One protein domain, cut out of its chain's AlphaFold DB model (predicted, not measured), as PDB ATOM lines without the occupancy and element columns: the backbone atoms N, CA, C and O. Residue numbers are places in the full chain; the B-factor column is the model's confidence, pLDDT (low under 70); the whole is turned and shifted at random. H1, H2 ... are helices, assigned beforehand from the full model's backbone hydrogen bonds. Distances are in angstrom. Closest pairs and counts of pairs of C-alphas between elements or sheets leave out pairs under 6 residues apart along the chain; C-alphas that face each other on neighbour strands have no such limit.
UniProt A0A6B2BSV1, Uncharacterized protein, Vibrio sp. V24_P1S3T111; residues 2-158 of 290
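AT A GLANCE: This is residues 2 to 158 of the 290 residues of an uncharacterized protein of Vibrio sp. V24_P1S3T111 (UniProt A0A6B2BSV1). Three long helices, H1, H2 and H3, stand side by side in an up-and-down bundle, each running against the one before, and a fourth long helix, H5, crosses H3 slantwise on the side away from H1 and H2. Short H4 turns off at one end of H3, while the unnamed stretches 2 to 13 and 143 to 158 lie toward the other end. The printed part has 157 residues, with five named helices in the order H1 to H5 and no named strand: all helix. It is loose, with a radius of gyration of the C-alphas of 18.9 A and spans of 64 by 31 by 30 A.

IN THESE COORDINATES: H1, residues 14 to 42, is 43.3 A long and begins at C-alpha 14 (-12.392, 73.960, -51.027). H2, residues 47 to 70, is 34.5 A long, and H3, residues 74 to 94, 29.8 A. H4 is residues 97 to 104. H5, residues 114 to 142, is 41.7 A long and ends at C-alpha 142 (-1.267, 84.189, -22.994).

HOW THE PARTS SIT: H3, the hub, touches H1 the same way at a shallow tilt of 6 degrees, the closest C-alphas, of Gly 19 and Ala 76, being 5.0 A apart. H2 and H3 form a hairpin, touching at Ser 68 and Thr 77, whose C-alphas are the closest at 5.6 A. H1 and H2 form another, at 5 degrees, with the C-alphas of Gly 19 and Ser 68 closest at 6.0 A. H5 touches H3 with residues 119 to 128 alone, at a steep tilt of 52 degrees; the closest C-alphas, of Val 89 and Met 123, are 5.7 A apart. H5 is apart from H1 and H2. H4 is close to but not clearly touching H3, at 7.1 A between the C-alphas of Thr 94 and Trp 100. In H2, H3, H4 and H5 every O i to N i+4 pair is within hydrogen-bond range; in H1, 23 of 25 are.

THE WHOLE: The C-alphas of Asp 3 and Lys 105, the two farthest apart, are 65.3 A apart. The printed part has no cut, and no link is long. Confidence is low, under 70, at residues 2 to 16, 72, 135 and 143 to 158.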
ATOM      1  N   HIS A   2      -8.255  61.796 -35.331       31.27
ATOM      2  CA  HIS A   2      -8.650  62.538 -34.132       31.27
ATOM      3  C   HIS A   2     -10.080  63.038 -34.360       31.27
ATOM      4  O   HIS A   2     -10.312  63.785 -35.308       31.27
ATOM      5  N   ASP A   3     -11.020  62.612 -33.516       36.12
ATOM      6  CA  ASP A   3     -12.473  62.763 -33.721       36.12
ATOM      7  C   ASP A   3     -13.021  64.165 -33.391       36.12
ATOM      8  O   ASP A   3     -14.229  64.379 -33.333       36.12
ATOM      9  N   SER A   4     -12.147  65.147 -33.169       38.09
ATOM     10  CA  SER A   4     -12.520  66.488 -32.695       38.09
ATOM     11  C   SER A   4     -12.304  67.607 -33.714       38.09
ATOM     12  O   SER A   4     -12.610  68.764 -33.430       38.09
ATOM     13  N   LEU A   5     -11.802  67.295 -34.909       43.03
ATOM     14  CA  LEU A   5     -11.632  68.265 -35.985       43.03
ATOM     15  C   LEU A   5     -12.362  67.751 -37.219       43.03
ATOM     16  O   LEU A   5     -11.972  66.737 -37.794       43.03
ATOM     17  N   PHE A   6     -13.406  68.477 -37.630       38.91
ATOM     18  CA  PHE A   6     -14.053  68.345 -38.936       38.91
ATOM     19  C   PHE A   6     -13.042  68.673 -40.048       38.91
ATOM     20  O   PHE A   6     -13.101  69.719 -40.692       38.91
ATOM     21  N   TYR A   7     -12.087  67.781 -40.291       39.09
ATOM     22  CA  TYR A   7     -11.459  67.690 -41.594       39.09
ATOM     23  C   TYR A   7     -12.472  66.990 -42.479       39.09
ATOM     24  O   TYR A   7     -12.656  65.778 -42.391       39.09
ATOM     25  N   LEU A   8     -13.173  67.780 -43.288       40.78
ATOM     26  CA  LEU A   8     -13.940  67.255 -44.403       40.78
ATOM     27  C   LEU A   8     -12.966  66.444 -45.271       40.78
ATOM     28  O   LEU A   8     -12.136  67.011 -45.982       40.78
ATOM     29  N   LYS A   9     -13.008  65.116 -45.126       33.22
ATOM     30  CA  LYS A   9     -12.331  64.190 -46.032       33.22
ATOM     31  C   LYS A   9     -12.886  64.437 -47.437       33.22
ATOM     32  O   LYS A   9     -14.077  64.692 -47.587       33.22
ATOM     33  N   ASP A  10     -12.001  64.398 -48.425       40.34
ATOM     34  CA  ASP A  10     -12.301  64.537 -49.858       40.34
ATOM     35  C   ASP A  10     -12.639  65.946 -50.366       40.34
ATOM     36  O   ASP A  10     -13.271  66.092 -51.411       40.34
ATOM     37  N   ILE A  11     -12.167  67.007 -49.693       45.00
ATOM     38  CA  ILE A  11     -12.234  68.359 -50.264       45.00
ATOM     39  C   ILE A  11     -10.873  69.031 -50.424       45.00
ATOM     40  O   ILE A  11     -10.596  70.091 -49.854       45.00
ATOM     41  N   ASP A  12     -10.036  68.433 -51.266       44.44
ATOM     42  CA  ASP A  12      -8.820  69.077 -51.753       44.44
ATOM     43  C   ASP A  12      -9.167  70.431 -52.403       44.44
ATOM     44  O   ASP A  12      -9.826  70.526 -53.438       44.44
ATOM     45  N   GLY A  13      -8.770  71.518 -51.735       52.62
ATOM     46  CA  GLY A  13      -8.853  72.891 -52.243       52.62
ATOM     47  C   GLY A  13     -10.108  73.707 -51.898       52.62
ATOM     48  O   GLY A  13     -10.081  74.926 -52.076       52.62
ATOM     49  N   SER A  14     -11.192  73.144 -51.346       49.91
ATOM     50  CA  SER A  14     -12.392  73.960 -51.027       49.91
ATOM     51  C   SER A  14     -12.191  74.935 -49.870       49.91
ATOM     52  O   SER A  14     -12.758  76.029 -49.897       49.91
ATOM     53  N   TYR A  15     -11.340  74.594 -48.899       55.44
ATOM     54  CA  TYR A  15     -10.985  75.481 -47.787       55.44
ATOM     55  C   TYR A  15     -10.343  76.789 -48.289       55.44
ATOM     56  O   TYR A  15     -10.475  77.847 -47.668       55.44
ATOM     57  N   GLN A  16      -9.717  76.752 -49.473       64.94
ATOM     58  CA  GLN A  16      -9.166  77.942 -50.115       64.94
ATOM     59  C   GLN A  16     -10.269  78.906 -50.569       64.94
ATOM     60  O   GLN A  16     -10.038  80.111 -50.572       64.94
ATOM     61  N   ARG A  17     -11.482  78.429 -50.895       79.94
ATOM     62  CA  ARG A  17     -12.591  79.274 -51.382       79.94
ATOM     63  C   ARG A  17     -13.089  80.239 -50.311       79.94
ATOM     64  O   ARG A  17     -13.162  81.438 -50.574       79.94
ATOM     65  N   SER A  18     -13.350  79.749 -49.099       83.69
ATOM     66  CA  SER A  18     -13.750  80.600 -47.968       83.69
ATOM     67  C   SER A  18     -12.645  81.596 -47.602       83.69
ATOM     68  O   SER A  18     -12.923  82.770 -47.367       83.69
ATOM     69  N   GLY A  19     -11.376  81.169 -47.654       85.06
ATOM     70  CA  GLY A  19     -10.229  82.066 -47.482       85.06
ATOM     71  C   GLY A  19     -10.117  83.144 -48.573       85.06
ATOM     72  O   GLY A  19      -9.843  84.306 -48.270       85.06
ATOM     73  N   ASN A  20     -10.376  82.795 -49.835       87.94
ATOM     74  CA  ASN A  20     -10.379  83.739 -50.956       87.94
ATOM     75  C   ASN A  20     -11.508  84.766 -50.812       87.94
ATOM     76  O   ASN A  20     -11.273  85.961 -50.986       87.94
ATOM     77  N   PHE A  21     -12.713  84.326 -50.439       91.56
ATOM     78  CA  PHE A  21     -13.841  85.222 -50.192       91.56
ATOM     79  C   PHE A  21     -13.578  86.172 -49.017       91.56
ATOM     80  O   PHE A  21     -13.842  87.372 -49.120       91.56
ATOM     81  N   LEU A  22     -12.996  85.664 -47.925       92.88
ATOM     82  CA  LEU A  22     -12.580  86.487 -46.791       92.88
ATOM     83  C   LEU A  22     -11.540  87.536 -47.209       92.88
ATOM     84  O   LEU A  22     -11.661  88.699 -46.833       92.88
ATOM     85  N   SER A  23     -10.563  87.151 -48.034       93.81
ATOM     86  CA  SER A  23      -9.542  88.063 -48.570       93.81
ATOM     87  C   SER A  23     -10.159  89.176 -49.422       93.81
ATOM     88  O   SER A  23      -9.847  90.348 -49.227       93.81
ATOM     89  N   ILE A  24     -11.080  88.825 -50.325       95.56
ATOM     90  CA  ILE A  24     -11.831  89.776 -51.161       95.56
ATOM     91  C   ILE A  24     -12.639  90.742 -50.288       95.56
ATOM     92  O   ILE A  24     -12.545  91.959 -50.447       95.56
ATOM     93  N   SER A  25     -13.381  90.207 -49.319       96.31
ATOM     94  CA  SER A  25     -14.185  91.000 -48.384       96.31
ATOM     95  C   SER A  25     -13.311  91.964 -47.580       96.31
ATOM     96  O   SER A  25     -13.647  93.137 -47.419       96.31
ATOM     97  N   PHE A  26     -12.141  91.500 -47.135       96.50
ATOM     98  CA  PHE A  26     -11.190  92.318 -46.395       96.50
ATOM     99  C   PHE A  26     -10.572  93.433 -47.251       96.50
ATOM    100  O   PHE A  26     -10.394  94.550 -46.760       96.50
ATOM    101  N   ILE A  27     -10.304  93.181 -48.539       97.25
ATOM    102  CA  ILE A  27      -9.879  94.221 -49.488       97.25
ATOM    103  C   ILE A  27     -10.949  95.314 -49.586       97.25
ATOM    104  O   ILE A  27     -10.626  96.492 -49.429       97.25
ATOM    105  N   ILE A  28     -12.224  94.948 -49.757       97.12
ATOM    106  CA  ILE A  28     -13.337  95.911 -49.828       97.12
ATOM    107  C   ILE A  28     -13.417  96.753 -48.544       97.12
ATOM    108  O   ILE A  28     -13.474  97.982 -48.609       97.12
ATOM    109  N   VAL A  29     -13.364  96.109 -47.372       96.50
ATOM    110  CA  VAL A  29     -13.377  96.798 -46.067       96.50
ATOM    111  C   VAL A  29     -12.182  97.746 -45.923       96.50
ATOM    112  O   VAL A  29     -12.333  98.860 -45.424       96.50
ATOM    113  N   SER A  30     -11.006  97.349 -46.406       97.44
ATOM    114  CA  SER A  30      -9.791  98.171 -46.359       97.44
ATOM    115  C   SER A  30      -9.894  99.414 -47.248       97.44
ATOM    116  O   SER A  30      -9.516 100.509 -46.824       97.44
ATOM    117  N   PHE A  31     -10.502  99.292 -48.433       96.12
ATOM    118  CA  PHE A  31     -10.846 100.447 -49.266       96.12
ATOM    119  C   PHE A  31     -11.868 101.365 -48.594       96.12
ATOM    120  O   PHE A  31     -11.712 102.588 -48.634       96.12
ATOM    121  N   ALA A  32     -12.907 100.805 -47.968       95.75
ATOM    122  CA  ALA A  32     -13.900 101.594 -47.245       95.75
ATOM    123  C   ALA A  32     -13.250 102.388 -46.099       95.75
ATOM    124  O   ALA A  32     -13.488 103.590 -45.962       95.75
ATOM    125  N   TYR A  33     -12.358 101.749 -45.338       96.25
ATOM    126  CA  TYR A  33     -11.603 102.397 -44.271       96.25
ATOM    127  C   TYR A  33     -10.681 103.510 -44.794       96.25
ATOM    128  O   TYR A  33     -10.696 104.620 -44.260       96.25
ATOM    129  N   LEU A  34      -9.918 103.276 -45.870       95.12
ATOM    130  CA  LEU A  34      -9.057 104.316 -46.443       95.12
ATOM    131  C   LEU A  34      -9.869 105.526 -46.931       95.12
ATOM    132  O   LEU A  34      -9.494 106.671 -46.670       95.12
ATOM    133  N   ASN A  35     -11.002 105.288 -47.595       93.19
ATOM    134  CA  ASN A  35     -11.902 106.357 -48.028       93.19
ATOM    135  C   ASN A  35     -12.470 107.143 -46.840       93.19
ATOM    136  O   ASN A  35     -12.543 108.372 -46.891       93.19
ATOM    137  N   LEU A  36     -12.811 106.463 -45.743       93.31
ATOM    138  CA  LEU A  36     -13.240 107.109 -44.505       93.31
ATOM    139  C   LEU A  36     -12.137 108.008 -43.928       93.31
ATOM    140  O   LEU A  36     -12.407 109.155 -43.568       93.31
ATOM    141  N   VAL A  37     -10.888 107.535 -43.888       92.12
ATOM    142  CA  VAL A  37      -9.731 108.334 -43.441       92.12
ATOM    143  C   VAL A  37      -9.558 109.574 -44.317       92.12
ATOM    144  O   VAL A  37      -9.427 110.684 -43.799       92.12
ATOM    145  N   LEU A  38      -9.626 109.414 -45.638       90.75
ATOM    146  CA  LEU A  38      -9.524 110.513 -46.596       90.75
ATOM    147  C   LEU A  38     -10.664 111.536 -46.453       90.75
ATOM    148  O   LEU A  38     -10.421 112.745 -46.540       90.75
ATOM    149  N   LYS A  39     -11.896 111.088 -46.184       88.94
ATOM    150  CA  LYS A  39     -13.052 111.959 -45.911       88.94
ATOM    151  C   LYS A  39     -12.905 112.705 -44.582       88.94
ATOM    152  O   LYS A  39     -13.189 113.898 -44.511       88.94
ATOM    153  N   ASN A  40     -12.379 112.043 -43.557       86.94
ATOM    154  CA  ASN A  40     -12.121 112.641 -42.248       86.94
ATOM    155  C   ASN A  40     -11.072 113.767 -42.296       86.94
ATOM    156  O   ASN A  40     -11.126 114.683 -41.472       86.94
ATOM    157  N   ILE A  41     -10.147 113.743 -43.265       81.56
ATOM    158  CA  ILE A  41      -9.246 114.877 -43.538       81.56
ATOM    159  C   ILE A  41     -10.047 116.080 -44.052       81.56
ATOM    160  O   ILE A  41      -9.814 117.193 -43.588       81.56
ATOM    161  N   ALA A  42     -10.995 115.855 -44.968       76.00
ATOM    162  CA  ALA A  42     -11.847 116.903 -45.537       76.00
ATOM    163  C   ALA A  42     -12.719 117.580 -44.476       76.00
ATOM    164  O   ALA A  42     -12.868 118.797 -44.471       76.00
ATOM    165  N   GLN A  43     -13.286 116.772 -43.580       81.12
ATOM    166  CA  GLN A  43     -14.267 117.208 -42.588       81.12
ATOM    167  C   GLN A  43     -13.636 117.660 -41.263       81.12
ATOM    168  O   GLN A  43     -14.356 118.007 -40.335       81.12
ATOM    169  N   GLY A  44     -12.302 117.635 -41.143       77.25
ATOM    170  CA  GLY A  44     -11.620 118.046 -39.914       77.25
ATOM    171  C   GLY A  44     -11.944 117.161 -38.705       77.25
ATOM    172  O   GLY A  44     -11.957 117.652 -37.582       77.25
ATOM    173  N   ALA A  45     -12.197 115.864 -38.919       80.75
ATOM    174  CA  ALA A  45     -12.637 114.956 -37.861       80.75
ATOM    175  C   ALA A  45     -11.668 114.933 -36.669       80.75
ATOM    176  O   ALA A  45     -10.439 114.946 -36.852       80.75
ATOM    177  N   THR A  46     -12.237 114.840 -35.462       84.25
ATOM    178  CA  THR A  46     -11.502 114.833 -34.192       84.25
ATOM    179  C   THR A  46     -10.543 113.645 -34.094       84.25
ATOM    180  O   THR A  46     -10.732 112.600 -34.722       84.25
ATOM    181  N   ILE A  47      -9.496 113.791 -33.276       84.19
ATOM    182  CA  ILE A  47      -8.521 112.717 -33.018       84.19
ATOM    183  C   ILE A  47      -9.225 111.473 -32.458       84.19
ATOM    184  O   ILE A  47      -8.916 110.361 -32.880       84.19
ATOM    185  N   LEU A  48     -10.223 111.666 -31.588       86.62
ATOM    186  CA  LEU A  48     -11.007 110.580 -31.002       86.62
ATOM    187  C   LEU A  48     -11.761 109.774 -32.068       86.62
ATOM    188  O   LEU A  48     -11.684 108.551 -32.066       86.62
ATOM    189  N   ALA A  49     -12.423 110.442 -33.020       87.50
ATOM    190  CA  ALA A  49     -13.117 109.760 -34.113       87.50
ATOM    191  C   ALA A  49     -12.144 108.948 -34.985       87.50
ATOM    192  O   ALA A  49     -12.443 107.823 -35.376       87.50
ATOM    193  N   ARG A  50     -10.949 109.487 -35.263       85.81
ATOM    194  CA  ARG A  50      -9.910 108.767 -36.022       85.81
ATOM    195  C   ARG A  50      -9.418 107.530 -35.279       85.81
ATOM    196  O   ARG A  50      -9.265 106.482 -35.900       85.81
ATOM    197  N   PHE A  51      -9.185 107.656 -33.973       88.69
ATOM    198  CA  PHE A  51      -8.769 106.541 -33.128       88.69
ATOM    199  C   PHE A  51      -9.854 105.466 -33.054       88.69
ATOM    200  O   PHE A  51      -9.557 104.298 -33.264       88.69
ATOM    201  N   PHE A  52     -11.116 105.859 -32.861       91.44
ATOM    202  CA  PHE A  52     -12.253 104.940 -32.854       91.44
ATOM    203  C   PHE A  52     -12.322 104.103 -34.138       91.44
ATOM    204  O   PHE A  52     -12.333 102.876 -34.077       91.44
ATOM    205  N   TRP A  53     -12.290 104.746 -35.310       92.06
ATOM    206  CA  TRP A  53     -12.360 104.028 -36.584       92.06
ATOM    207  C   TRP A  53     -11.125 103.171 -36.865       92.06
ATOM    208  O   TRP A  53     -11.256 102.105 -37.464       92.06
ATOM    209  N   LEU A  54      -9.938 103.606 -36.429       91.62
ATOM    210  CA  LEU A  54      -8.740 102.768 -36.470       91.62
ATOM    211  C   LEU A  54      -8.928 101.516 -35.606       91.62
ATOM    212  O   LEU A  54      -8.677 100.422 -36.093       91.62
ATOM    213  N   SER A  55      -9.428 101.651 -34.377       89.00
ATOM    214  CA  SER A  55      -9.694 100.514 -33.489       89.00
ATOM    215  C   SER A  55     -10.710  99.538 -34.083       89.00
ATOM    216  O   SER A  55     -10.483  98.334 -34.037       89.00
ATOM    217  N   VAL A  56     -11.788 100.038 -34.703       92.94
ATOM    218  CA  VAL A  56     -12.777  99.198 -35.405       92.94
ATOM    219  C   VAL A  56     -12.128  98.423 -36.558       92.94
ATOM    220  O   VAL A  56     -12.357  97.223 -36.692       92.94
ATOM    221  N   TYR A  57     -11.290  99.078 -37.367       94.50
ATOM    222  CA  TYR A  57     -10.582  98.429 -38.475       94.50
ATOM    223  C   TYR A  57      -9.530  97.413 -38.000       94.50
ATOM    224  O   TYR A  57      -9.400  96.325 -38.561       94.50
ATOM    225  N   THR A  58      -8.798  97.720 -36.930       91.44
ATOM    226  CA  THR A  58      -7.845  96.782 -36.326       91.44
ATOM    227  C   THR A  58      -8.568  95.573 -35.739       91.44
ATOM    228  O   THR A  58      -8.141  94.443 -35.959       91.44
ATOM    229  N   LEU A  59      -9.697  95.773 -35.051       88.94
ATOM    230  CA  LEU A  59     -10.492  94.674 -34.503       88.94
ATOM    231  C   LEU A  59     -11.061  93.780 -35.613       88.94
ATOM    232  O   LEU A  59     -10.961  92.558 -35.515       88.94
ATOM    233  N   SER A  60     -11.587  94.363 -36.696       92.75
ATOM    234  CA  SER A  60     -12.067  93.579 -37.841       92.75
ATOM    235  C   SER A  60     -10.938  92.793 -38.514       92.75
ATOM    236  O   SER A  60     -11.146  91.653 -38.924       92.75
ATOM    237  N   THR A  61      -9.724  93.351 -38.550       92.06
ATOM    238  CA  THR A  61      -8.521  92.645 -39.011       92.06
ATOM    239  C   THR A  61      -8.201  91.454 -38.117       92.06
ATOM    240  O   THR A  61      -8.007  90.356 -38.630       92.06
ATOM    241  N   LEU A  62      -8.190  91.625 -36.791       87.94
ATOM    242  CA  LEU A  62      -7.950  90.521 -35.855       87.94
ATOM    243  C   LEU A  62      -8.990  89.408 -36.022       87.94
ATOM    244  O   LEU A  62      -8.623  88.236 -36.099       87.94
ATOM    245  N   MET A  63     -10.270  89.760 -36.168       88.69
ATOM    246  CA  MET A  63     -11.331  88.787 -36.445       88.69
ATOM    247  C   MET A  63     -11.119  88.064 -37.781       88.69
ATOM    248  O   MET A  63     -11.292  86.850 -37.849       88.69
ATOM    249  N   ALA A  64     -10.705  88.776 -38.832       90.25
ATOM    250  CA  ALA A  64     -10.395  88.173 -40.124       90.25
ATOM    251  C   ALA A  64      -9.168  87.244 -40.045       90.25
ATOM    252  O   ALA A  64      -9.174  86.172 -40.645       90.25
ATOM    253  N   LEU A  65      -8.140  87.594 -39.267       86.94
ATOM    254  CA  LEU A  65      -6.985  86.724 -39.035       86.94
ATOM    255  C   LEU A  65      -7.397  85.440 -38.314       86.94
ATOM    256  O   LEU A  65      -7.076  84.355 -38.798       86.94
ATOM    257  N   VAL A  66      -8.172  85.546 -37.232       83.75
ATOM    258  CA  VAL A  66      -8.730  84.377 -36.532       83.75
ATOM    259  C   VAL A  66      -9.570  83.533 -37.492       83.75
ATOM    260  O   VAL A  66      -9.328  82.336 -37.619       83.75
ATOM    261  N   GLY A  67     -10.481  84.151 -38.249       83.69
ATOM    262  CA  GLY A  67     -11.298  83.464 -39.252       83.69
ATOM    263  C   GLY A  67     -10.461  82.737 -40.308       83.69
ATOM    264  O   GLY A  67     -10.723  81.578 -40.615       83.69
ATOM    265  N   SER A  68      -9.399  83.369 -40.814       82.38
ATOM    266  CA  SER A  68      -8.500  82.753 -41.798       82.38
ATOM    267  C   SER A  68      -7.787  81.511 -41.254       82.38
ATOM    268  O   SER A  68      -7.619  80.536 -41.987       82.38
ATOM    269  N   GLN A  69      -7.426  81.518 -39.967       80.88
ATOM    270  CA  GLN A  69      -6.810  80.377 -39.292       80.88
ATOM    271  C   GLN A  69      -7.831  79.269 -39.007       80.88
ATOM    272  O   GLN A  69      -7.517  78.102 -39.230       80.88
ATOM    273  N   LEU A  70      -9.070  79.616 -38.629       77.44
ATOM    274  CA  LEU A  70     -10.172  78.654 -38.479       77.44
ATOM    275  C   LEU A  70     -10.515  77.955 -39.804       77.44
ATOM    276  O   LEU A  70     -10.796  76.761 -39.816       77.44
ATOM    277  N   PHE A  71     -10.427  78.666 -40.934       76.44
ATOM    278  CA  PHE A  71     -10.562  78.076 -42.274       76.44
ATOM    279  C   PHE A  71      -9.310  77.316 -42.737       76.44
ATOM    280  O   PHE A  71      -9.324  76.696 -43.799       76.44
ATOM    281  N   GLY A  72      -8.206  77.387 -41.989       69.06
ATOM    282  CA  GLY A  72      -6.939  76.764 -42.355       69.06
ATOM    283  C   GLY A  72      -6.260  77.375 -43.586       69.06
ATOM    284  O   GLY A  72      -5.464  76.691 -44.231       69.06
ATOM    285  N   SER A  73      -6.570  78.629 -43.936       75.75
ATOM    286  CA  SER A  73      -6.091  79.283 -45.159       75.75
ATOM    287  C   SER A  73      -4.930  80.246 -44.888       75.75
ATOM    288  O   SER A  73      -5.123  81.428 -44.603       75.75
ATOM    289  N   ASN A  74      -3.702  79.745 -45.054       76.12
ATOM    290  CA  ASN A  74      -2.477  80.541 -44.911       76.12
ATOM    291  C   ASN A  74      -2.379  81.664 -45.956       76.12
ATOM    292  O   ASN A  74      -1.851  82.738 -45.668       76.12
ATOM    293  N   SER A  75      -2.909  81.436 -47.162       77.88
ATOM    294  CA  SER A  75      -2.941  82.455 -48.214       77.88
ATOM    295  C   SER A  75      -3.835  83.628 -47.825       77.88
ATOM    296  O   SER A  75      -3.430  84.778 -47.993       77.88
ATOM    297  N   ALA A  76      -4.999  83.358 -47.227       85.00
ATOM    298  CA  ALA A  76      -5.871  84.408 -46.716       85.00
ATOM    299  C   ALA A  76      -5.207  85.194 -45.583       85.00
ATOM    300  O   ALA A  76      -5.275  86.420 -45.573       85.00
ATOM    301  N   THR A  77      -4.511  84.521 -44.663       84.44
ATOM    302  CA  THR A  77      -3.803  85.208 -43.575       84.44
ATOM    303  C   THR A  77      -2.723  86.147 -44.094       84.44
ATOM    304  O   THR A  77      -2.659  87.298 -43.667       84.44
ATOM    305  N   ALA A  78      -1.908  85.688 -45.050       84.06
ATOM    306  CA  ALA A  78      -0.882  86.522 -45.658       84.06
ATOM    307  C   ALA A  78      -1.497  87.752 -46.338       84.06
ATOM    308  O   ALA A  78      -1.060  88.868 -46.057       84.06
ATOM    309  N   VAL A  79      -2.554  87.566 -47.142       89.81
ATOM    310  CA  VAL A  79      -3.260  88.677 -47.794       89.81
ATOM    311  C   VAL A  79      -3.816  89.661 -46.773       89.81
ATOM    312  O   VAL A  79      -3.561  90.852 -46.900       89.81
ATOM    313  N   ILE A  80      -4.531  89.196 -45.746       91.69
ATOM    314  CA  ILE A  80      -5.106  90.071 -44.714       91.69
ATOM    315  C   ILE A  80      -4.004  90.898 -44.044       91.69
ATOM    316  O   ILE A  80      -4.141  92.114 -43.940       91.69
ATOM    317  N   LEU A  81      -2.886  90.275 -43.655       89.38
ATOM    318  CA  LEU A  81      -1.759  90.978 -43.036       89.38
ATOM    319  C   LEU A  81      -1.127  92.016 -43.968       89.38
ATOM    320  O   LEU A  81      -0.891  93.151 -43.554       89.38
ATOM    321  N   GLY A  82      -0.860  91.653 -45.223       89.88
ATOM    322  CA  GLY A  82      -0.246  92.571 -46.179       89.88
ATOM    323  C   GLY A  82      -1.161  93.737 -46.541       89.88
ATOM    324  O   GLY A  82      -0.729  94.890 -46.522       89.88
ATOM    325  N   VAL A  83      -2.444  93.463 -46.791       95.38
ATOM    326  CA  VAL A  83      -3.455  94.496 -47.057       95.38
ATOM    327  C   VAL A  83      -3.627  95.406 -45.845       95.38
ATOM    328  O   VAL A  83      -3.653  96.626 -46.010       95.38
ATOM    329  N   TYR A  84      -3.677  94.850 -44.631       94.25
ATOM    330  CA  TYR A  84      -3.740  95.629 -43.397       94.25
ATOM    331  C   TYR A  84      -2.530  96.557 -43.262       94.25
ATOM    332  O   TYR A  84      -2.703  97.757 -43.049       94.25
ATOM    333  N   LEU A  85      -1.312  96.041 -43.463       91.12
ATOM    334  CA  LEU A  85      -0.086  96.834 -43.368       91.12
ATOM    335  C   LEU A  85      -0.066  97.973 -44.395       91.12
ATOM    336  O   LEU A  85       0.197  99.120 -44.032       91.12
ATOM    337  N   ILE A  86      -0.388  97.691 -45.662       93.06
ATOM    338  CA  ILE A  86      -0.455  98.714 -46.718       93.06
ATOM    339  C   ILE A  86      -1.496  99.778 -46.358       93.06
ATOM    340  O   ILE A  86      -1.223 100.976 -46.460       93.06
ATOM    341  N   THR A  87      -2.675  99.356 -45.901       95.25
ATOM    342  CA  THR A  87      -3.781 100.257 -45.551       95.25
ATOM    343  C   THR A  87      -3.441 101.123 -44.344       95.25
ATOM    344  O   THR A  87      -3.694 102.325 -44.374       95.25
ATOM    345  N   LEU A  88      -2.808 100.556 -43.315       92.00
ATOM    346  CA  LEU A  88      -2.345 101.275 -42.131       92.00
ATOM    347  C   LEU A  88      -1.271 102.310 -42.487       92.00
ATOM    348  O   LEU A  88      -1.345 103.469 -42.087       92.00
ATOM    349  N   VAL A  89      -0.274 101.922 -43.284       90.12
ATOM    350  CA  VAL A  89       0.786 102.837 -43.727       90.12
ATOM    351  C   VAL A  89       0.198 103.980 -44.551       90.12
ATOM    352  O   VAL A  89       0.521 105.150 -44.320       90.12
ATOM    353  N   MET A  90      -0.704 103.664 -45.480       91.56
ATOM    354  CA  MET A  90      -1.369 104.665 -46.306       91.56
ATOM    355  C   MET A  90      -2.288 105.568 -45.485       91.56
ATOM    356  O   MET A  90      -2.258 106.780 -45.688       91.56
ATOM    357  N   SER A  91      -3.046 105.053 -44.515       91.31
ATOM    358  CA  SER A  91      -3.907 105.880 -43.657       91.31
ATOM    359  C   SER A  91      -3.090 106.862 -42.808       91.31
ATOM    360  O   SER A  91      -3.424 108.047 -42.732       91.31
ATOM    361  N   LEU A  92      -1.955 106.418 -42.258       88.00
ATOM    362  CA  LEU A  92      -1.045 107.262 -41.485       88.00
ATOM    363  C   LEU A  92      -0.365 108.332 -42.342       88.00
ATOM    364  O   LEU A  92      -0.205 109.469 -41.897       88.00
ATOM    365  N   VAL A  93       0.058 107.998 -43.564       87.19
ATOM    366  CA  VAL A  93       0.737 108.952 -44.454       87.19
ATOM    367  C   VAL A  93      -0.245 109.949 -45.062       87.19
ATOM    368  O   VAL A  93       0.041 111.149 -45.062       87.19
ATOM    369  N   THR A  94      -1.405 109.487 -45.529       86.88
ATOM    370  CA  THR A  94      -2.417 110.344 -46.162       86.88
ATOM    371  C   THR A  94      -3.003 111.364 -45.191       86.88
ATOM    372  O   THR A  94      -3.252 112.500 -45.593       86.88
ATOM    373  N   ALA A  95      -3.149 111.010 -43.910       84.69
ATOM    374  CA  ALA A  95      -3.670 111.896 -42.872       84.69
ATOM    375  C   ALA A  95      -2.700 113.011 -42.429       84.69
ATOM    376  O   ALA A  95      -3.112 113.941 -41.725       84.69
ATOM    377  N   LYS A  96      -1.417 112.965 -42.818       84.56
ATOM    378  CA  LYS A  96      -0.424 113.964 -42.387       84.56
ATOM    379  C   LYS A  96      -0.674 115.325 -43.024       84.56
ATOM    380  O   LYS A  96      -0.637 115.471 -44.248       84.56
ATOM    381  N   LYS A  97      -0.769 116.365 -42.179       83.12
ATOM    382  CA  LYS A  97      -0.972 117.755 -42.626       83.12
ATOM    383  C   LYS A  97       0.072 118.202 -43.657       83.12
ATOM    384  O   LYS A  97      -0.234 118.862 -44.643       83.12
ATOM    385  N   THR A  98       1.320 117.801 -43.442       84.69
ATOM    386  CA  THR A  98       2.449 118.142 -44.312       84.69
ATOM    387  C   THR A  98       2.339 117.536 -45.708       84.69
ATOM    388  O   THR A  98       2.792 118.167 -46.660       84.69
ATOM    389  N   VAL A  99       1.745 116.349 -45.850       83.94
ATOM    390  CA  VAL A  99       1.642 115.633 -47.130       83.94
ATOM    391  C   VAL A  99       0.571 116.273 -48.008       83.94
ATOM    392  O   VAL A  99       0.894 116.688 -49.121       83.94
ATOM    393  N   TRP A 100      -0.652 116.464 -47.496       83.25
ATOM    394  CA  TRP A 100      -1.718 117.095 -48.288       83.25
ATOM    395  C   TRP A 100      -1.410 118.564 -48.611       83.25
ATOM    396  O   TRP A 100      -1.614 118.993 -49.742       83.25
ATOM    397  N   LEU A 101      -0.815 119.328 -47.682       83.81
ATOM    398  CA  LEU A 101      -0.374 120.698 -47.982       83.81
ATOM    399  C   LEU A 101       0.736 120.736 -49.039       83.81
ATOM    400  O   LEU A 101       0.772 121.657 -49.850       83.81
ATOM    401  N   SER A 102       1.652 119.761 -49.039       84.38
ATOM    402  CA  SER A 102       2.692 119.677 -50.076       84.38
ATOM    403  C   SER A 102       2.095 119.339 -51.439       84.38
ATOM    404  O   SER A 102       2.568 119.867 -52.442       84.38
ATOM    405  N   TYR A 103       1.052 118.505 -51.471       83.94
ATOM    406  CA  TYR A 103       0.288 118.225 -52.684       83.94
ATOM    407  C   TYR A 103      -0.402 119.484 -53.218       83.94
ATOM    408  O   TYR A 103      -0.181 119.848 -54.368       83.94
ATOM    409  N   LEU A 104      -1.145 120.209 -52.372       81.94
ATOM    410  CA  LEU A 104      -1.839 121.436 -52.786       81.94
ATOM    411  C   LEU A 104      -0.899 122.545 -53.253       81.94
ATOM    412  O   LEU A 104      -1.256 123.330 -54.120       81.94
ATOM    413  N   LYS A 105       0.312 122.613 -52.694       83.31
ATOM    414  CA  LYS A 105       1.345 123.565 -53.125       83.31
ATOM    415  C   LYS A 105       2.117 123.099 -54.368       83.31
ATOM    416  O   LYS A 105       3.141 123.697 -54.676       83.31
ATOM    417  N   HIS A 106       1.698 122.011 -55.021       79.56
ATOM    418  CA  HIS A 106       2.385 121.382 -56.157       79.56
ATOM    419  C   HIS A 106       3.854 121.002 -55.879       79.56
ATOM    420  O   HIS A 106       4.661 120.861 -56.792       79.56
ATOM    421  N   LYS A 107       4.215 120.793 -54.605       78.44
ATOM    422  CA  LYS A 107       5.565 120.390 -54.166       78.44
ATOM    423  C   LYS A 107       5.717 118.873 -54.025       78.44
ATOM    424  O   LYS A 107       6.803 118.388 -53.704       78.44
ATOM    425  N   LEU A 108       4.634 118.115 -54.202       76.94
ATOM    426  CA  LEU A 108       4.617 116.659 -54.107       76.94
ATOM    427  C   LEU A 108       4.437 116.042 -55.496       76.94
ATOM    428  O   LEU A 108       3.375 116.167 -56.096       76.94
ATOM    429  N   VAL A 109       5.462 115.335 -55.974       77.44
ATOM    430  CA  VAL A 109       5.398 114.570 -57.227       77.44
ATOM    431  C   VAL A 109       4.938 113.148 -56.918       77.44
ATOM    432  O   VAL A 109       5.670 112.376 -56.302       77.44
ATOM    433  N   LEU A 110       3.721 112.793 -57.316       78.50
ATOM    434  CA  LEU A 110       3.211 111.427 -57.197       78.50
ATOM    435  C   LEU A 110       3.549 110.602 -58.453       78.50
ATOM    436  O   LEU A 110       3.684 111.171 -59.542       78.50
ATOM    437  N   PRO A 111       3.710 109.271 -58.330       71.75
ATOM    438  CA  PRO A 111       3.688 108.476 -57.092       71.75
ATOM    439  C   PRO A 111       5.053 108.399 -56.368       71.75
ATOM    440  O   PRO A 111       5.114 108.004 -55.208       71.75
ATOM    441  N   TRP A 112       6.148 108.821 -57.012       73.88
ATOM    442  CA  TRP A 112       7.530 108.515 -56.593       73.88
ATOM    443  C   TRP A 112       8.294 109.662 -55.908       73.88
ATOM    444  O   TRP A 112       9.517 109.753 -56.012       73.88
ATOM    445  N   SER A 113       7.619 110.565 -55.195       77.81
ATOM    446  CA  SER A 113       8.329 111.595 -54.425       77.81
ATOM    447  C   SER A 113       9.269 110.937 -53.413       77.81
ATOM    448  O   SER A 113       8.818 110.174 -52.560       77.81
ATOM    449  N   LYS A 114      10.565 111.286 -53.440       76.31
ATOM    450  CA  LYS A 114      11.569 110.782 -52.479       76.31
ATOM    451  C   LYS A 114      11.097 110.926 -51.027       76.31
ATOM    452  O   LYS A 114      11.286 110.026 -50.214       76.31
ATOM    453  N   ARG A 115      10.434 112.046 -50.705       75.31
ATOM    454  CA  ARG A 115       9.871 112.312 -49.372       75.31
ATOM    455  C   ARG A 115       8.710 111.376 -49.040       75.31
ATOM    456  O   ARG A 115       8.594 110.944 -47.899       75.31
ATOM    457  N   LEU A 116       7.848 111.089 -50.016       76.94
ATOM    458  CA  LEU A 116       6.724 110.174 -49.844       76.94
ATOM    459  C   LEU A 116       7.215 108.740 -49.659       76.94
ATOM    460  O   LEU A 116       6.840 108.114 -48.679       76.94
ATOM    461  N   VAL A 117       8.113 108.272 -50.528       78.12
ATOM    462  CA  VAL A 117       8.707 106.931 -50.448       78.12
ATOM    463  C   VAL A 117       9.420 106.733 -49.110       78.12
ATOM    464  O   VAL A 117       9.134 105.759 -48.426       78.12
ATOM    465  N   LYS A 118      10.251 107.694 -48.671       79.56
ATOM    466  CA  LYS A 118      10.910 107.646 -47.351       79.56
ATOM    467  C   LYS A 118       9.905 107.577 -46.196       79.56
ATOM    468  O   LYS A 118      10.116 106.855 -45.228       79.56
ATOM    469  N   ASN A 119       8.821 108.352 -46.268       77.31
ATOM    470  CA  ASN A 119       7.789 108.336 -45.232       77.31
ATOM    471  C   ASN A 119       7.008 107.017 -45.217       77.31
ATOM    472  O   ASN A 119       6.700 106.529 -44.135       77.31
ATOM    473  N   LEU A 120       6.685 106.466 -46.391       80.38
ATOM    474  CA  LEU A 120       6.000 105.182 -46.532       80.38
ATOM    475  C   LEU A 120       6.876 104.043 -46.010       80.38
ATOM    476  O   LEU A 120       6.402 103.250 -45.205       80.38
ATOM    477  N   SER A 121       8.157 104.001 -46.386       79.00
ATOM    478  CA  SER A 121       9.086 102.964 -45.926       79.00
ATOM    479  C   SER A 121       9.308 103.025 -44.414       79.00
ATOM    480  O   SER A 121       9.249 101.999 -43.744       79.00
ATOM    481  N   LEU A 122       9.492 104.224 -43.850       82.25
ATOM    482  CA  LEU A 122       9.644 104.397 -42.405       82.25
ATOM    483  C   LEU A 122       8.377 103.971 -41.651       82.25
ATOM    484  O   LEU A 122       8.466 103.286 -40.639       82.25
ATOM    485  N   MET A 123       7.196 104.355 -42.145       80.88
ATOM    486  CA  MET A 123       5.929 103.973 -41.515       80.88
ATOM    487  C   MET A 123       5.637 102.482 -41.648       80.88
ATOM    488  O   MET A 123       5.079 101.907 -40.721       80.88
ATOM    489  N   ALA A 124       6.049 101.846 -42.745       78.75
ATOM    490  CA  ALA A 124       5.975 100.398 -42.888       78.75
ATOM    491  C   ALA A 124       6.857  99.687 -41.855       78.75
ATOM    492  O   ALA A 124       6.388  98.758 -41.205       78.75
ATOM    493  N   LEU A 125       8.090 100.163 -41.635       81.38
ATOM    494  CA  LEU A 125       8.985  99.618 -40.609       81.38
ATOM    495  C   LEU A 125       8.423  99.799 -39.196       81.38
ATOM    496  O   LEU A 125       8.428  98.853 -38.415       81.38
ATOM    497  N   ILE A 126       7.901 100.987 -38.874       80.81
ATOM    498  CA  ILE A 126       7.278 101.255 -37.569       80.81
ATOM    499  C   ILE A 126       6.036 100.380 -37.378       80.81
ATOM    500  O   ILE A 126       5.887  99.756 -36.332       80.81
ATOM    501  N   GLY A 127       5.155 100.305 -38.379       76.50
ATOM    502  CA  GLY A 127       3.951  99.476 -38.325       76.50
ATOM    503  C   GLY A 127       4.279  97.997 -38.134       76.50
ATOM    504  O   GLY A 127       3.670  97.341 -37.292       76.50
ATOM    505  N   LEU A 128       5.291  97.495 -38.848       77.44
ATOM    506  CA  LEU A 128       5.787  96.132 -38.689       77.44
ATOM    507  C   LEU A 128       6.364  95.899 -37.287       77.44
ATOM    508  O   LEU A 128       6.027  94.903 -36.656       77.44
ATOM    509  N   ALA A 129       7.180  96.821 -36.773       78.81
ATOM    510  CA  ALA A 129       7.758  96.715 -35.436       78.81
ATOM    511  C   ALA A 129       6.681  96.709 -34.338       78.81
ATOM    512  O   ALA A 129       6.743  95.886 -33.428       78.81
ATOM    513  N   ILE A 130       5.668  97.575 -34.447       79.56
ATOM    514  CA  ILE A 130       4.527  97.602 -33.519       79.56
ATOM    515  C   ILE A 130       3.748  96.289 -33.597       79.56
ATOM    516  O   ILE A 130       3.407  95.724 -32.563       79.56
ATOM    517  N   PHE A 131       3.481  95.791 -34.806       72.38
ATOM    518  CA  PHE A 131       2.771  94.531 -34.999       72.38
ATOM    519  C   PHE A 131       3.527  93.349 -34.379       72.38
ATOM    520  O   PHE A 131       2.945  92.590 -33.609       72.38
ATOM    521  N   VAL A 132       4.831  93.228 -34.652       75.62
ATOM    522  CA  VAL A 132       5.687  92.183 -34.068       75.62
ATOM    523  C   VAL A 132       5.746  92.318 -32.548       75.62
ATOM    524  O   VAL A 132       5.574  91.327 -31.846       75.62
ATOM    525  N   GLY A 133       5.921  93.535 -32.025       77.69
ATOM    526  CA  GLY A 133       5.938  93.790 -30.585       77.69
ATOM    527  C   GLY A 133       4.626  93.404 -29.900       77.69
ATOM    528  O   GLY A 133       4.646  92.743 -28.865       77.69
ATOM    529  N   ALA A 134       3.483  93.748 -30.500       75.69
ATOM    530  CA  ALA A 134       2.169  93.355 -29.999       75.69
ATOM    531  C   ALA A 134       1.987  91.832 -30.015       75.69
ATOM    532  O   ALA A 134       1.476  91.268 -29.053       75.69
ATOM    533  N   LEU A 135       2.446  91.162 -31.073       69.94
ATOM    534  CA  LEU A 135       2.371  89.710 -31.202       69.94
ATOM    535  C   LEU A 135       3.212  89.012 -30.120       69.94
ATOM    536  O   LEU A 135       2.696  88.141 -29.425       69.94
ATOM    537  N   VAL A 136       4.453  89.461 -29.897       75.94
ATOM    538  CA  VAL A 136       5.330  88.973 -28.814       75.94
ATOM    539  C   VAL A 136       4.692  89.178 -27.439       75.94
ATOM    540  O   VAL A 136       4.722  88.275 -26.607       75.94
ATOM    541  N   LEU A 137       4.087  90.341 -27.201       76.94
ATOM    542  CA  LEU A 137       3.445  90.659 -25.926       76.94
ATOM    543  C   LEU A 137       2.211  89.780 -25.678       76.94
ATOM    544  O   LEU A 137       2.051  89.248 -24.582       76.94
ATOM    545  N   ILE A 138       1.372  89.573 -26.699       71.38
ATOM    546  CA  ILE A 138       0.218  88.667 -26.618       71.38
ATOM    547  C   ILE A 138       0.682  87.253 -26.275       71.38
ATOM    548  O   ILE A 138       0.119  86.644 -25.369       71.38
ATOM    549  N   ILE A 139       1.724  86.746 -26.940       71.25
ATOM    550  CA  ILE A 139       2.290  85.420 -26.654       71.25
ATOM    551  C   ILE A 139       2.794  85.346 -25.213       71.25
ATOM    552  O   ILE A 139       2.447  84.414 -24.491       71.25
ATOM    553  N   GLY A 140       3.570  86.344 -24.784       74.06
ATOM    554  CA  GLY A 140       4.144  86.388 -23.443       74.06
ATOM    555  C   GLY A 140       3.091  86.383 -22.332       74.06
ATOM    556  O   GLY A 140       3.312  85.764 -21.299       74.06
ATOM    557  N   ILE A 141       1.938  87.026 -22.549       79.62
ATOM    558  CA  ILE A 141       0.841  87.071 -21.565       79.62
ATOM    559  C   ILE A 141      -0.036  85.815 -21.619       79.62
ATOM    560  O   ILE A 141      -0.483  85.332 -20.584       79.62
ATOM    561  N   SER A 142      -0.320  85.298 -22.815       73.94
ATOM    562  CA  SER A 142      -1.267  84.189 -22.994       73.94
ATOM    563  C   SER A 142      -0.650  82.805 -22.790       73.94
ATOM    564  O   SER A 142      -1.395  81.831 -22.697       73.94
ATOM    565  N   GLY A 143       0.685  82.692 -22.756       65.94
ATOM    566  CA  GLY A 143       1.374  81.395 -22.765       65.94
ATOM    567  C   GLY A 143       1.085  80.589 -24.035       65.94
ATOM    568  O   GLY A 143       1.224  79.368 -24.052       65.94
ATOM    569  N   PHE A 144       0.614  81.267 -25.079       66.44
ATOM    570  CA  PHE A 144       0.097  80.640 -26.277       66.44
ATOM    571  C   PHE A 144       1.235  80.051 -27.108       66.44
ATOM    572  O   PHE A 144       2.171  80.756 -27.496       66.44
ATOM    573  N   ASP A 145       1.144  78.752 -27.390       63.25
ATOM    574  CA  ASP A 145       2.139  78.050 -28.185       63.25
ATOM    575  C   ASP A 145       2.057  78.497 -29.647       63.25
ATOM    576  O   ASP A 145       1.169  78.113 -30.408       63.25
ATOM    577  N   ILE A 146       3.021  79.316 -30.049       56.69
ATOM    578  CA  ILE A 146       3.114  79.862 -31.398       56.69
ATOM    579  C   ILE A 146       3.335  78.763 -32.447       56.69
ATOM    580  O   ILE A 146       2.996  78.959 -33.614       56.69
ATOM    581  N   THR A 147       3.871  77.604 -32.051       52.91
ATOM    582  CA  THR A 147       4.054  76.463 -32.958       52.91
ATOM    583  C   THR A 147       2.722  75.814 -33.344       52.91
ATOM    584  O   THR A 147       2.626  75.191 -34.402       52.91
ATOM    585  N   SER A 148       1.662  76.045 -32.556       51.75
ATOM    586  CA  SER A 148       0.292  75.624 -32.874       51.75
ATOM    587  C   SER A 148      -0.377  76.496 -33.948       51.75
ATOM    588  O   SER A 148      -1.314  76.045 -34.615       51.75
ATOM    589  N   LEU A 149       0.112  77.724 -34.183       51.69
ATOM    590  CA  LEU A 149      -0.344  78.534 -35.312       51.69
ATOM    591  C   LEU A 149       0.207  77.946 -36.600       51.69
ATOM    592  O   LEU A 149       1.414  77.959 -36.837       51.69
ATOM    593  N   ARG A 150      -0.683  77.565 -37.517       50.91
ATOM    594  CA  ARG A 150      -0.306  77.174 -38.887       50.91
ATOM    595  C   ARG A 150       0.460  78.258 -39.647       50.91
ATOM    596  O   ARG A 150       1.123  77.944 -40.631       50.91
ATOM    597  N   LEU A 151       0.390  79.507 -39.183       45.78
ATOM    598  CA  LEU A 151       1.207  80.614 -39.675       45.78
ATOM    599  C   LEU A 151       2.716  80.364 -39.481       45.78
ATOM    600  O   LEU A 151       3.506  80.752 -40.336       45.78
ATOM    601  N   LEU A 152       3.101  79.711 -38.377       40.12
ATOM    602  CA  LEU A 152       4.486  79.395 -37.996       40.12
ATOM    603  C   LEU A 152       4.776  77.883 -37.958       40.12
ATOM    604  O   LEU A 152       5.936  77.485 -37.908       40.12
ATOM    605  N   GLY A 153       3.752  77.041 -38.125       37.53
ATOM    606  CA  GLY A 153       3.836  75.594 -38.366       37.53
ATOM    607  C   GLY A 153       4.538  75.182 -39.672       37.53
ATOM    608  O   GLY A 153       4.530  74.009 -40.028       37.53
ATOM    609  N   PHE A 154       5.202  76.113 -40.364       38.59
ATOM    610  CA  PHE A 154       6.244  75.842 -41.367       38.59
ATOM    611  C   PHE A 154       7.610  75.485 -40.731       38.59
ATOM    612  O   PHE A 154       8.648  75.619 -41.373       38.59
ATOM    613  N   GLY A 155       7.625  75.042 -39.469       38.03
ATOM    614  CA  GLY A 155       8.815  75.037 -38.615       38.03
ATOM    615  C   GLY A 155       9.152  73.724 -37.907       38.03
ATOM    616  O   GLY A 155       9.893  73.773 -36.933       38.03
ATOM    617  N   SER A 156       8.688  72.554 -38.366       32.59
ATOM    618  CA  SER A 156       9.154  71.256 -37.833       32.59
ATOM    619  C   SER A 156      10.492  70.768 -38.428       32.59
ATOM    620  O   SER A 156      10.794  69.580 -38.365       32.59
ATOM    621  N   GLY A 157      11.335  71.670 -38.953       33.50
ATOM    622  CA  GLY A 157      12.769  71.376 -39.104       33.50
ATOM    623  C   GLY A 157      13.329  71.162 -40.513       33.50
ATOM    624  O   GLY A 157      14.354  70.505 -40.649       33.50
ATOM    625  N   SER A 158      12.752  71.745 -41.566       32.25
ATOM    626  CA  SER A 158      13.527  72.063 -42.779       32.25
ATOM    627  C   SER A 158      12.842  73.154 -43.601       32.25
ATOM    628  O   SER A 158      11.617  73.245 -43.628       32.25
TER     629      SER A 158